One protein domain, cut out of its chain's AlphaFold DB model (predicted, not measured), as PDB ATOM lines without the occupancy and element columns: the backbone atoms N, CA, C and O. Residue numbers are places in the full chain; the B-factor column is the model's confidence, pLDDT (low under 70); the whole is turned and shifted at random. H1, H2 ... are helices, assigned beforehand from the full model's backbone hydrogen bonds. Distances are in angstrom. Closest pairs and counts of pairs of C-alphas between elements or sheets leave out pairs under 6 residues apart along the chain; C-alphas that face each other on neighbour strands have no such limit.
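What this domain is: This is residues 7 to 48 and 61 to 104 of the 104 residues of an uncharacterized protein of Rathayibacter rathayi (UniProt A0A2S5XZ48). A flat, extended frame of four helices: the long H4 makes an arm whose residues 87 to 103 stick out together with Lys 104, near the other end of H4 the helices H2 and H3 lie side by side, running opposite ways, and H1 runs from the first part of H4, at Ala 7, to near the start of H2, at Thr 18. The printed part has 86 residues, all helix in class, in order H1, H2, H3, H4, with no named strand. The radius of gyration of the C-alphas is 19.2 A and the spans are 65 by 39 by 10 A.

Where its parts are: H4, residues 77 to 103, is 39.9 A long and ends at C-alpha 103 (-104.494, -31.109, 501.822). H2, residues 24 to 48, is 35.9 A; H3, residues 62 to 72, 14.7 A; H1, residues 7 to 18, 16.0 A, from C-alpha 7 (-78.976, -44.808, 516.694).

How they stand to each other: Residues 78 to 86 of H4 touch residues 7 to 11 of H1, closest C-alphas Ala 7 and Pro 79 at 4.6 A, opposite ways at 37 degrees, only just a steep tilt. H3 and H4 touch only at the corner, only just, with 3 pairs of C-alphas within 8 A, the closest Val 70 and Val 77 at 6.0 A. H2 and H3 touch, closest C-alphas Thr 29 and Ala 72 at 4.0 A, a shallow tilt of 23 degrees, opposite ways. H2 and H4 are apart. Every O i to N i+4 pair is within hydrogen-bond range in H1, H3 and H4, and 19 of 21 in H2.

The domain as a whole: The farthest C-alphas, Arg 48 and Lys 104, are 66.3 A apart. Residues 49 to 60 are cut out, a gap of 14.6 A between C-alphas 48 and 61. Of the links printed whole, none is long. Of the printed residues, 17 have a pLDDT under 70, among them residues 71 to 77, and the mean pLDDT of the printed part is 73.6.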
ATOM      1  N   ALA A   7     -80.307 -44.742 516.097       73.94
ATOM      2  CA  ALA A   7     -78.976 -44.808 516.694       73.94
ATOM      3  C   ALA A   7     -79.037 -44.614 518.216       73.94
ATOM      4  O   ALA A   7     -78.436 -45.392 518.948       73.94
ATOM      5  N   ALA A   8     -79.841 -43.664 518.701       76.44
ATOM      6  CA  ALA A   8     -80.055 -43.462 520.136       76.44
ATOM      7  C   ALA A   8     -80.720 -44.679 520.808       76.44
ATOM      8  O   ALA A   8     -80.326 -45.080 521.903       76.44
ATOM      9  N   GLY A   9     -81.691 -45.312 520.136       80.50
ATOM     10  CA  GLY A   9     -82.307 -46.553 520.617       80.50
ATOM     11  C   GLY A   9     -81.310 -47.713 520.708       80.50
ATOM     12  O   GLY A   9     -81.296 -48.449 521.696       80.50
ATOM     13  N   TRP A  10     -80.427 -47.842 519.715       79.00
ATOM     14  CA  TRP A  10     -79.346 -48.826 519.738       79.00
ATOM     15  C   TRP A  10     -78.318 -48.548 520.836       79.00
ATOM     16  O   TRP A  10     -77.924 -49.471 521.540       79.00
ATOM     17  N   GLU A  11     -77.912 -47.293 521.032       80.50
ATOM     18  CA  GLU A  11     -76.987 -46.918 522.106       80.50
ATOM     19  C   GLU A  11     -77.546 -47.261 523.492       80.50
ATOM     20  O   GLU A  11     -76.811 -47.769 524.340       80.50
ATOM     21  N   ALA A  12     -78.844 -47.044 523.722       82.19
ATOM     22  CA  ALA A  12     -79.505 -47.408 524.975       82.19
ATOM     23  C   ALA A  12     -79.540 -48.932 525.194       82.19
ATOM     24  O   ALA A  12     -79.213 -49.421 526.281       82.19
ATOM     25  N   LEU A  13     -79.876 -49.693 524.149       81.50
ATOM     26  CA  LEU A  13     -79.867 -51.156 524.180       81.50
ATOM     27  C   LEU A  13     -78.452 -51.690 524.434       81.50
ATOM     28  O   LEU A  13     -78.248 -52.523 525.316       81.50
ATOM     29  N   TRP A  14     -77.455 -51.163 523.724       79.94
ATOM     30  CA  TRP A  14     -76.067 -51.594 523.854       79.94
ATOM     31  C   TRP A  14     -75.478 -51.257 525.225       79.94
ATOM     32  O   TRP A  14     -74.778 -52.080 525.817       79.94
ATOM     33  N   ARG A  15     -75.810 -50.088 525.788       78.62
ATOM     34  CA  ARG A  15     -75.458 -49.731 527.173       78.62
ATOM     35  C   ARG A  15     -76.054 -50.703 528.186       78.62
ATOM     36  O   ARG A  15     -75.353 -51.089 529.109       78.62
ATOM     37  N   THR A  16     -77.298 -51.136 527.989       82.06
ATOM     38  CA  THR A  16     -77.971 -52.102 528.877       82.06
ATOM     39  C   THR A  16     -77.314 -53.484 528.823       82.06
ATOM     40  O   THR A  16     -77.184 -54.165 529.839       82.06
ATOM     41  N   ILE A  17     -76.862 -53.908 527.641       78.75
ATOM     42  CA  ILE A  17     -76.138 -55.175 527.477       78.75
ATOM     43  C   ILE A  17     -74.756 -55.083 528.131       78.75
ATOM     44  O   ILE A  17     -74.377 -55.939 528.926       78.75
ATOM     45  N   THR A  18     -74.010 -54.019 527.841       74.38
ATOM     46  CA  THR A  18     -72.622 -53.861 528.303       74.38
ATOM     47  C   THR A  18     -72.504 -53.502 529.782       74.38
ATOM     48  O   THR A  18     -71.508 -53.860 530.405       74.38
ATOM     49  N   SER A  19     -73.523 -52.886 530.393       75.44
ATOM     50  CA  SER A  19     -73.537 -52.599 531.835       75.44
ATOM     51  C   SER A  19     -73.543 -53.857 532.703       75.44
ATOM     52  O   SER A  19     -73.151 -53.798 533.863       75.44
ATOM     53  N   ASN A  20     -73.981 -54.990 532.149       72.38
ATOM     54  CA  ASN A  20     -74.049 -56.275 532.843       72.38
ATOM     55  C   ASN A  20     -72.871 -57.199 532.501       72.38
ATOM     56  O   ASN A  20     -72.809 -58.327 532.986       72.38
ATOM     57  N   THR A  21     -71.947 -56.767 531.637       69.31
ATOM     58  CA  THR A  21     -70.847 -57.614 531.166       69.31
ATOM     59  C   THR A  21     -69.581 -56.788 530.970       69.31
ATOM     60  O   THR A  21     -69.336 -56.202 529.913       69.31
ATOM     61  N   THR A  22     -68.749 -56.745 532.008       73.69
ATOM     62  CA  THR A  22     -67.427 -56.114 531.971       73.69
ATOM     63  C   THR A  22     -66.538 -56.804 530.931       73.69
ATOM     64  O   THR A  22     -66.460 -58.029 530.889       73.69
ATOM     65  N   GLY A  23     -65.883 -56.024 530.067       71.56
ATOM     66  CA  GLY A  23     -64.951 -56.534 529.050       71.56
ATOM     67  C   GLY A  23     -65.585 -57.028 527.740       71.56
ATOM     68  O   GLY A  23     -64.851 -57.357 526.811       71.56
ATOM     69  N   LEU A  24     -66.919 -57.035 527.596       74.81
ATOM     70  CA  LEU A  24     -67.585 -57.491 526.361       74.81
ATOM     71  C   LEU A  24     -67.165 -56.664 525.133       74.81
ATOM     72  O   LEU A  24     -66.874 -57.218 524.073       74.81
ATOM     73  N   ASN A  25     -67.086 -55.339 525.284       71.38
ATOM     74  CA  ASN A  25     -66.644 -54.446 524.210       71.38
ATOM     75  C   ASN A  25     -65.182 -54.694 523.826       71.38
ATOM     76  O   ASN A  25     -64.856 -54.702 522.641       71.38
ATOM     77  N   GLU A  26     -64.311 -54.922 524.807       74.75
ATOM     78  CA  GLU A  26     -62.896 -55.224 524.569       74.75
ATOM     79  C   GLU A  26     -62.743 -56.577 523.868       74.75
ATOM     80  O   GLU A  26     -62.040 -56.663 522.866       74.75
ATOM     81  N   ALA A  27     -63.473 -57.607 524.305       74.19
ATOM     82  CA  ALA A  27     -63.463 -58.930 523.685       74.19
ATOM     83  C   ALA A  27     -63.954 -58.900 522.229       74.19
ATOM     84  O   ALA A  27     -63.294 -59.445 521.344       74.19
ATOM     85  N   LEU A  28     -65.072 -58.219 521.955       74.12
ATOM     86  CA  LEU A  28     -65.584 -58.036 520.591       74.12
ATOM     87  C   LEU A  28     -64.589 -57.263 519.721       74.12
ATOM     88  O   LEU A  28     -64.345 -57.653 518.578       74.12
ATOM     89  N   THR A  29     -63.945 -56.241 520.290       72.31
ATOM     90  CA  THR A  29     -62.928 -55.456 519.584       72.31
ATOM     91  C   THR A  29     -61.712 -56.299 519.226       72.31
ATOM     92  O   THR A  29     -61.258 -56.274 518.083       72.31
ATOM     93  N   VAL A  30     -61.219 -57.106 520.167       73.31
ATOM     94  CA  VAL A  30     -60.107 -58.038 519.945       73.31
ATOM     95  C   VAL A  30     -60.463 -59.057 518.862       73.31
ATOM     96  O   VAL A  30     -59.671 -59.259 517.942       73.31
ATOM     97  N   ILE A  31     -61.663 -59.647 518.904       77.56
ATOM     98  CA  ILE A  31     -62.134 -60.578 517.868       77.56
ATOM     99  C   ILE A  31     -62.189 -59.882 516.501       77.56
ATOM    100  O   ILE A  31     -61.689 -60.426 515.516       77.56
ATOM    101  N   GLY A  32     -62.734 -58.663 516.433       69.44
ATOM    102  CA  GLY A  32     -62.794 -57.873 515.202       69.44
ATOM    103  C   GLY A  32     -61.412 -57.590 514.612       69.44
ATOM    104  O   GLY A  32     -61.196 -57.795 513.418       69.44
ATOM    105  N   VAL A  33     -60.448 -57.203 515.451       71.00
ATOM    106  CA  VAL A  33     -59.052 -56.988 515.039       71.00
ATOM    107  C   VAL A  33     -58.417 -58.287 514.539       71.00
ATOM    108  O   VAL A  33     -57.778 -58.281 513.489       71.00
ATOM    109  N   VAL A  34     -58.625 -59.417 515.217       76.25
ATOM    110  CA  VAL A  34     -58.086 -60.718 514.783       76.25
ATOM    111  C   VAL A  34     -58.640 -61.121 513.412       76.25
ATOM    112  O   VAL A  34     -57.867 -61.511 512.538       76.25
ATOM    113  N   VAL A  35     -59.947 -60.967 513.178       79.12
ATOM    114  CA  VAL A  35     -60.571 -61.248 511.872       79.12
ATOM    115  C   VAL A  35     -60.004 -60.341 510.776       79.12
ATOM    116  O   VAL A  35     -59.730 -60.817 509.669       79.12
ATOM    117  N   LEU A  36     -59.760 -59.060 511.083       73.31
ATOM    118  CA  LEU A  36     -59.108 -58.133 510.156       73.31
ATOM    119  C   LEU A  36     -57.710 -58.630 509.779       73.31
ATOM    120  O   LEU A  36     -57.371 -58.691 508.601       73.31
ATOM    121  N   LEU A  37     -56.901 -59.002 510.774       73.19
ATOM    122  CA  LEU A  37     -55.519 -59.433 510.568       73.19
ATOM    123  C   LEU A  37     -55.462 -60.740 509.768       73.19
ATOM    124  O   LEU A  37     -54.698 -60.828 508.807       73.19
ATOM    125  N   VAL A  38     -56.317 -61.717 510.088       75.25
ATOM    126  CA  VAL A  38     -56.416 -62.992 509.355       75.25
ATOM    127  C   VAL A  38     -56.905 -62.787 507.918       75.25
ATOM    128  O   VAL A  38     -56.481 -63.512 507.025       75.25
ATOM    129  N   GLY A  39     -57.755 -61.793 507.654       71.06
ATOM    130  CA  GLY A  39     -58.228 -61.496 506.300       71.06
ATOM    131  C   GLY A  39     -57.245 -60.675 505.460       71.06
ATOM    132  O   GLY A  39     -57.025 -60.965 504.284       71.06
ATOM    133  N   VAL A  40     -56.653 -59.635 506.049       70.88
ATOM    134  CA  VAL A  40     -55.885 -58.610 505.327       70.88
ATOM    135  C   VAL A  40     -54.411 -58.987 505.181       70.88
ATOM    136  O   VAL A  40     -53.836 -58.727 504.124       70.88
ATOM    137  N   ILE A  41     -53.789 -59.623 506.182       73.81
ATOM    138  CA  ILE A  41     -52.361 -59.987 506.117       73.81
ATOM    139  C   ILE A  41     -52.094 -61.007 505.000       73.81
ATOM    140  O   ILE A  41     -51.219 -60.743 504.167       73.81
ATOM    141  N   PRO A  42     -52.833 -62.133 504.893       71.00
ATOM    142  CA  PRO A  42     -52.608 -63.100 503.823       71.00
ATOM    143  C   PRO A  42     -52.918 -62.513 502.446       71.00
ATOM    144  O   PRO A  42     -52.180 -62.773 501.498       71.00
ATOM    145  N   TRP A  43     -53.946 -61.663 502.341       70.69
ATOM    146  CA  TRP A  43     -54.266 -60.946 501.107       70.69
ATOM    147  C   TRP A  43     -53.130 -60.014 500.670       70.69
ATOM    148  O   TRP A  43     -52.690 -60.064 499.521       70.69
ATOM    149  N   ALA A  44     -52.595 -59.199 501.586       70.50
ATOM    150  CA  ALA A  44     -51.488 -58.292 501.296       70.50
ATOM    151  C   ALA A  44     -50.223 -59.062 500.882       70.50
ATOM    152  O   ALA A  44     -49.488 -58.632 499.990       70.50
ATOM    153  N   TRP A  45     -49.991 -60.226 501.491       71.81
ATOM    154  CA  TRP A  45     -48.877 -61.108 501.160       71.81
ATOM    155  C   TRP A  45     -49.029 -61.770 499.781       71.81
ATOM    156  O   TRP A  45     -48.069 -61.818 499.011       71.81
ATOM    157  N   GLN A  46     -50.232 -62.234 499.428       70.94
ATOM    158  CA  GLN A  46     -50.526 -62.812 498.109       70.94
ATOM    159  C   GLN A  46     -50.456 -61.760 496.996       70.94
ATOM    160  O   GLN A  46     -49.831 -62.001 495.961       70.94
ATOM    161  N   LYS A  47     -50.985 -60.557 497.252       67.44
ATOM    162  CA  LYS A  47     -50.895 -59.411 496.339       67.44
ATOM    163  C   LYS A  47     -49.446 -59.013 496.056       67.44
ATOM    164  O   LYS A  47     -49.107 -58.699 494.921       67.44
ATOM    165  N   ARG A  48     -48.572 -59.072 497.069       71.75
ATOM    166  CA  ARG A  48     -47.128 -58.812 496.925       71.75
ATOM    167  C   ARG A  48     -46.396 -59.869 496.105       71.75
ATOM    168  O   ARG A  48     -45.456 -59.528 495.399       71.75
ATOM    169  N   PRO A  61     -60.280 -57.860 500.340       71.38
ATOM    170  CA  PRO A  61     -61.131 -58.776 501.081       71.38
ATOM    171  C   PRO A  61     -62.170 -57.977 501.880       71.38
ATOM    172  O   PRO A  61     -62.145 -57.893 503.104       71.38
ATOM    173  N   TRP A  62     -63.102 -57.355 501.155       70.94
ATOM    174  CA  TRP A  62     -64.133 -56.482 501.707       70.94
ATOM    175  C   TRP A  62     -64.955 -57.179 502.785       70.94
ATOM    176  O   TRP A  62     -65.319 -56.546 503.765       70.94
ATOM    177  N   TRP A  63     -65.186 -58.486 502.656       69.94
ATOM    178  CA  TRP A  63     -65.972 -59.250 503.620       69.94
ATOM    179  C   TRP A  63     -65.314 -59.338 505.002       69.94
ATOM    180  O   TRP A  63     -65.970 -59.088 506.009       69.94
ATOM    181  N   SER A  64     -64.011 -59.626 505.072       69.56
ATOM    182  CA  SER A  64     -63.293 -59.668 506.350       69.56
ATOM    183  C   SER A  64     -63.110 -58.277 506.948       69.56
ATOM    184  O   SER A  64     -63.137 -58.151 508.165       69.56
ATOM    185  N   VAL A  65     -63.026 -57.228 506.124       71.75
ATOM    186  CA  VAL A  65     -63.015 -55.833 506.597       71.75
ATOM    187  C   VAL A  65     -64.385 -55.401 507.117       71.75
ATOM    188  O   VAL A  65     -64.451 -54.783 508.173       71.75
ATOM    189  N   ILE A  66     -65.479 -55.765 506.448       71.81
ATOM    190  CA  ILE A  66     -66.844 -55.476 506.909       71.81
ATOM    191  C   ILE A  66     -67.117 -56.194 508.233       71.81
ATOM    192  O   ILE A  66     -67.550 -55.559 509.190       71.81
ATOM    193  N   ILE A  67     -66.814 -57.492 508.320       73.94
ATOM    194  CA  ILE A  67     -66.991 -58.262 509.557       73.94
ATOM    195  C   ILE A  67     -66.112 -57.681 510.664       73.94
ATOM    196  O   ILE A  67     -66.608 -57.393 511.750       73.94
ATOM    197  N   ALA A  68     -64.831 -57.435 510.390       69.62
ATOM    198  CA  ALA A  68     -63.943 -56.820 511.361       69.62
ATOM    199  C   ALA A  68     -64.435 -55.446 511.816       69.62
ATOM    200  O   ALA A  68     -64.371 -55.168 513.000       69.62
ATOM    201  N   ALA A  69     -64.958 -54.603 510.925       67.19
ATOM    202  CA  ALA A  69     -65.495 -53.294 511.284       67.19
ATOM    203  C   ALA A  69     -66.736 -53.414 512.183       67.19
ATOM    204  O   ALA A  69     -66.859 -52.684 513.163       67.19
ATOM    205  N   VAL A  70     -67.630 -54.365 511.897       71.44
ATOM    206  CA  VAL A  70     -68.823 -54.627 512.717       71.44
ATOM    207  C   VAL A  70     -68.444 -55.139 514.110       71.44
ATOM    208  O   VAL A  70     -69.006 -54.672 515.097       71.44
ATOM    209  N   PHE A  71     -67.469 -56.046 514.209       66.69
ATOM    210  CA  PHE A  71     -67.005 -56.593 515.490       66.69
ATOM    211  C   PHE A  71     -66.074 -55.637 516.257       66.69
ATOM    212  O   PHE A  71     -66.163 -55.555 517.478       66.69
ATOM    213  N   ALA A  72     -65.225 -54.875 515.561       63.81
ATOM    214  CA  ALA A  72     -64.316 -53.889 516.150       63.81
ATOM    215  C   ALA A  72     -65.014 -52.589 516.562       63.81
ATOM    216  O   ALA A  72     -64.487 -51.835 517.376       63.81
ATOM    217  N   GLY A  73     -66.197 -52.316 516.011       61.19
ATOM    218  CA  GLY A  73     -66.947 -51.100 516.289       61.19
ATOM    219  C   GLY A  73     -68.460 -51.302 516.310       61.19
ATOM    220  O   GLY A  73     -69.146 -50.575 515.591       61.19
ATOM    221  N   PRO A  74     -69.029 -52.181 517.157       60.97
ATOM    222  CA  PRO A  74     -70.485 -52.263 517.329       60.97
ATOM    223  C   PRO A  74     -71.075 -50.942 517.856       60.97
ATOM    224  O   PRO A  74     -72.235 -50.625 517.605       60.97
ATOM    225  N   VAL A  75     -70.252 -50.134 518.534       58.75
ATOM    226  CA  VAL A  75     -70.598 -48.802 519.060       58.75
ATOM    227  C   VAL A  75     -70.491 -47.699 518.000       58.75
ATOM    228  O   VAL A  75     -70.990 -46.605 518.213       58.75
ATOM    229  N   VAL A  76     -69.847 -47.943 516.856       60.69
ATOM    230  CA  VAL A  76     -69.598 -46.895 515.847       60.69
ATOM    231  C   VAL A  76     -70.255 -47.244 514.519       60.69
ATOM    232  O   VAL A  76     -71.017 -46.450 513.979       60.69
ATOM    233  N   VAL A  77     -70.023 -48.452 514.008       65.44
ATOM    234  CA  VAL A  77     -70.494 -48.886 512.688       65.44
ATOM    235  C   VAL A  77     -72.005 -49.096 512.675       65.44
ATOM    236  O   VAL A  77     -72.676 -48.636 511.753       65.44
ATOM    237  N   ILE A  78     -72.561 -49.736 513.710       71.50
ATOM    238  CA  ILE A  78     -74.008 -49.985 513.790       71.50
ATOM    239  C   ILE A  78     -74.781 -48.661 513.959       71.50
ATOM    240  O   ILE A  78     -75.676 -48.410 513.148       71.50
ATOM    241  N   PRO A  79     -74.411 -47.748 514.883       72.19
ATOM    242  CA  PRO A  79     -75.013 -46.413 514.949       72.19
ATOM    243  C   PRO A  79     -74.891 -45.606 513.663       72.19
ATOM    244  O   PRO A  79     -75.828 -44.898 513.307       72.19
ATOM    245  N   LEU A  80     -73.773 -45.709 512.937       70.69
ATOM    246  CA  LEU A  80     -73.586 -45.000 511.671       70.69
ATOM    247  C   LEU A  80     -74.619 -45.442 510.624       70.69
ATOM    248  O   LEU A  80     -75.283 -44.601 510.020       70.69
ATOM    249  N   ILE A  81     -74.802 -46.753 510.450       74.12
ATOM    250  CA  ILE A  81     -75.796 -47.308 509.519       74.12
ATOM    251  C   ILE A  81     -77.210 -46.915 509.964       74.12
ATOM    252  O   ILE A  81     -78.011 -46.446 509.155       74.12
ATOM    253  N   LEU A  82     -77.511 -47.038 511.258       78.19
ATOM    254  CA  LEU A  82     -78.817 -46.671 511.809       78.19
ATOM    255  C   LEU A  82     -79.106 -45.168 511.703       78.19
ATOM    256  O   LEU A  82     -80.263 -44.788 511.520       78.19
ATOM    257  N   ASN A  83     -78.087 -44.311 511.755       74.75
ATOM    258  CA  ASN A  83     -78.223 -42.878 511.497       74.75
ATOM    259  C   ASN A  83     -78.591 -42.601 510.039       74.75
ATOM    260  O   ASN A  83     -79.496 -41.808 509.785       74.75
ATOM    261  N   VAL A  84     -77.965 -43.292 509.082       77.12
ATOM    262  CA  VAL A  84     -78.335 -43.181 507.660       77.12
ATOM    263  C   VAL A  84     -79.790 -43.602 507.448       77.12
ATOM    264  O   VAL A  84     -80.558 -42.879 506.814       77.12
ATOM    265  N   VAL A  85     -80.212 -44.719 508.043       79.00
ATOM    266  CA  VAL A  85     -81.608 -45.184 507.974       79.00
ATOM    267  C   VAL A  85     -82.564 -44.185 508.636       79.00
ATOM    268  O   VAL A  85     -83.617 -43.871 508.080       79.00
ATOM    269  N   SER A  86     -82.180 -43.622 509.784       78.69
ATOM    270  CA  SER A  86     -82.959 -42.590 510.478       78.69
ATOM    271  C   SER A  86     -83.156 -41.353 509.601       78.69
ATOM    272  O   SER A  86     -84.249 -40.794 509.573       78.69
ATOM    273  N   ILE A  87     -82.137 -40.929 508.847       80.75
ATOM    274  CA  ILE A  87     -82.249 -39.803 507.908       80.75
ATOM    275  C   ILE A  87     -83.299 -40.104 506.836       80.75
ATOM    276  O   ILE A  87     -84.197 -39.289 506.632       80.75
ATOM    277  N   VAL A  88     -83.238 -41.280 506.205       80.94
ATOM    278  CA  VAL A  88     -84.193 -41.679 505.154       80.94
ATOM    279  C   VAL A  88     -85.631 -41.678 505.679       80.94
ATOM    280  O   VAL A  88     -86.522 -41.110 505.048       80.94
ATOM    281  N   ILE A  89     -85.856 -42.249 506.864       82.25
ATOM    282  CA  ILE A  89     -87.183 -42.298 507.492       82.25
ATOM    283  C   ILE A  89     -87.687 -40.890 507.822       82.25
ATOM    284  O   ILE A  89     -88.824 -40.551 507.500       82.25
ATOM    285  N   ASN A  90     -86.845 -40.046 508.424       83.75
ATOM    286  CA  ASN A  90     -87.228 -38.681 508.779       83.75
ATOM    287  C   ASN A  90     -87.540 -37.825 507.538       83.75
ATOM    288  O   ASN A  90     -88.451 -36.999 507.590       83.75
ATOM    289  N   VAL A  91     -86.843 -38.040 506.415       83.00
ATOM    290  CA  VAL A  91     -87.172 -37.404 505.127       83.00
ATOM    291  C   VAL A  91     -88.553 -37.851 504.645       83.00
ATOM    292  O   VAL A  91     -89.380 -37.003 504.319       83.00
ATOM    293  N   GLY A  92     -88.844 -39.156 504.670       78.88
ATOM    294  CA  GLY A  92     -90.161 -39.686 504.303       78.88
ATOM    295  C   GLY A  92     -91.297 -39.116 505.159       78.88
ATOM    296  O   GLY A  92     -92.310 -38.666 504.623       78.88
ATOM    297  N   ILE A  93     -91.103 -39.047 506.481       83.56
ATOM    298  CA  ILE A  93     -92.062 -38.436 507.419       83.56
ATOM    299  C   ILE A  93     -92.265 -36.950 507.107       83.56
ATOM    300  O   ILE A  93     -93.400 -36.475 507.105       83.56
ATOM    301  N   SER A  94     -91.190 -36.214 506.815       79.62
ATOM    302  CA  SER A  94     -91.274 -34.790 506.480       79.62
ATOM    303  C   SER A  94     -92.079 -34.547 505.203       79.62
ATOM    304  O   SER A  94     -92.895 -33.629 505.165       79.62
ATOM    305  N   VAL A  95     -91.886 -35.376 504.172       81.06
ATOM    306  CA  VAL A  95     -92.640 -35.286 502.911       81.06
ATOM    307  C   VAL A  95     -94.110 -35.638 503.132       81.06
ATOM    308  O   VAL A  95     -94.993 -34.912 502.686       81.06
ATOM    309  N   PHE A  96     -94.393 -36.707 503.874       80.31
ATOM    310  CA  PHE A  96     -95.760 -37.123 504.184       80.31
ATOM    311  C   PHE A  96     -96.514 -36.084 505.028       80.31
ATOM    312  O   PHE A  96     -97.655 -35.740 504.720       80.31
ATOM    313  N   SER A  97     -95.864 -35.522 506.053       79.62
ATOM    314  CA  SER A  97     -96.443 -34.451 506.870       79.62
ATOM    315  C   SER A  97     -96.703 -33.182 506.061       79.62
ATOM    316  O   SER A  97     -97.688 -32.497 506.331       79.62
ATOM    317  N   PHE A  98     -95.838 -32.859 505.098       76.62
ATOM    318  CA  PHE A  98     -96.049 -31.734 504.193       76.62
ATOM    319  C   PHE A  98     -97.273 -31.969 503.300       76.62
ATOM    320  O   PHE A  98     -98.145 -31.109 503.228       76.62
ATOM    321  N   LEU A  99     -97.399 -33.155 502.696       77.56
ATOM    322  CA  LEU A  99     -98.536 -33.502 501.836       77.56
ATOM    323  C   LEU A  99     -99.875 -33.452 502.581       77.56
ATOM    324  O   LEU A  99    -100.832 -32.874 502.077       77.56
ATOM    325  N   ILE A 100     -99.949 -33.992 503.800       79.00
ATOM    326  CA  ILE A 100    -101.174 -33.923 504.616       79.00
ATOM    327  C   ILE A 100    -101.481 -32.485 505.051       79.00
ATOM    328  O   ILE A 100    -102.646 -32.106 505.126       79.00
ATOM    329  N   GLY A 101    -100.451 -31.684 505.337       72.06
ATOM    330  CA  GLY A 101    -100.610 -30.276 505.696       72.06
ATOM    331  C   GLY A 101    -101.093 -29.395 504.545       72.06
ATOM    332  O   GLY A 101    -101.781 -28.421 504.803       72.06
ATOM    333  N   VAL A 102    -100.769 -29.745 503.297       67.25
ATOM    334  CA  VAL A 102    -101.230 -29.047 502.080       67.25
ATOM    335  C   VAL A 102    -102.668 -29.429 501.698       67.25
ATOM    336  O   VAL A 102    -103.345 -28.663 501.021       67.25
ATOM    337  N   ILE A 103    -103.135 -30.613 502.109       60.75
ATOM    338  CA  ILE A 103    -104.494 -31.109 501.822       60.75
ATOM    339  C   ILE A 103    -105.531 -30.588 502.846       60.75
ATOM    340  O   ILE A 103    -106.733 -30.694 502.601       60.75
ATOM    341  N   LYS A 104    -105.090 -30.020 503.978       50.38
ATOM    342  CA  LYS A 104    -105.945 -29.318 504.953       50.38
ATOM    343  C   LYS A 104    -106.056 -27.833 504.637       50.38
ATOM    344  O   LYS A 104    -107.155 -27.296 504.891       50.38
TER     345      LYS A 104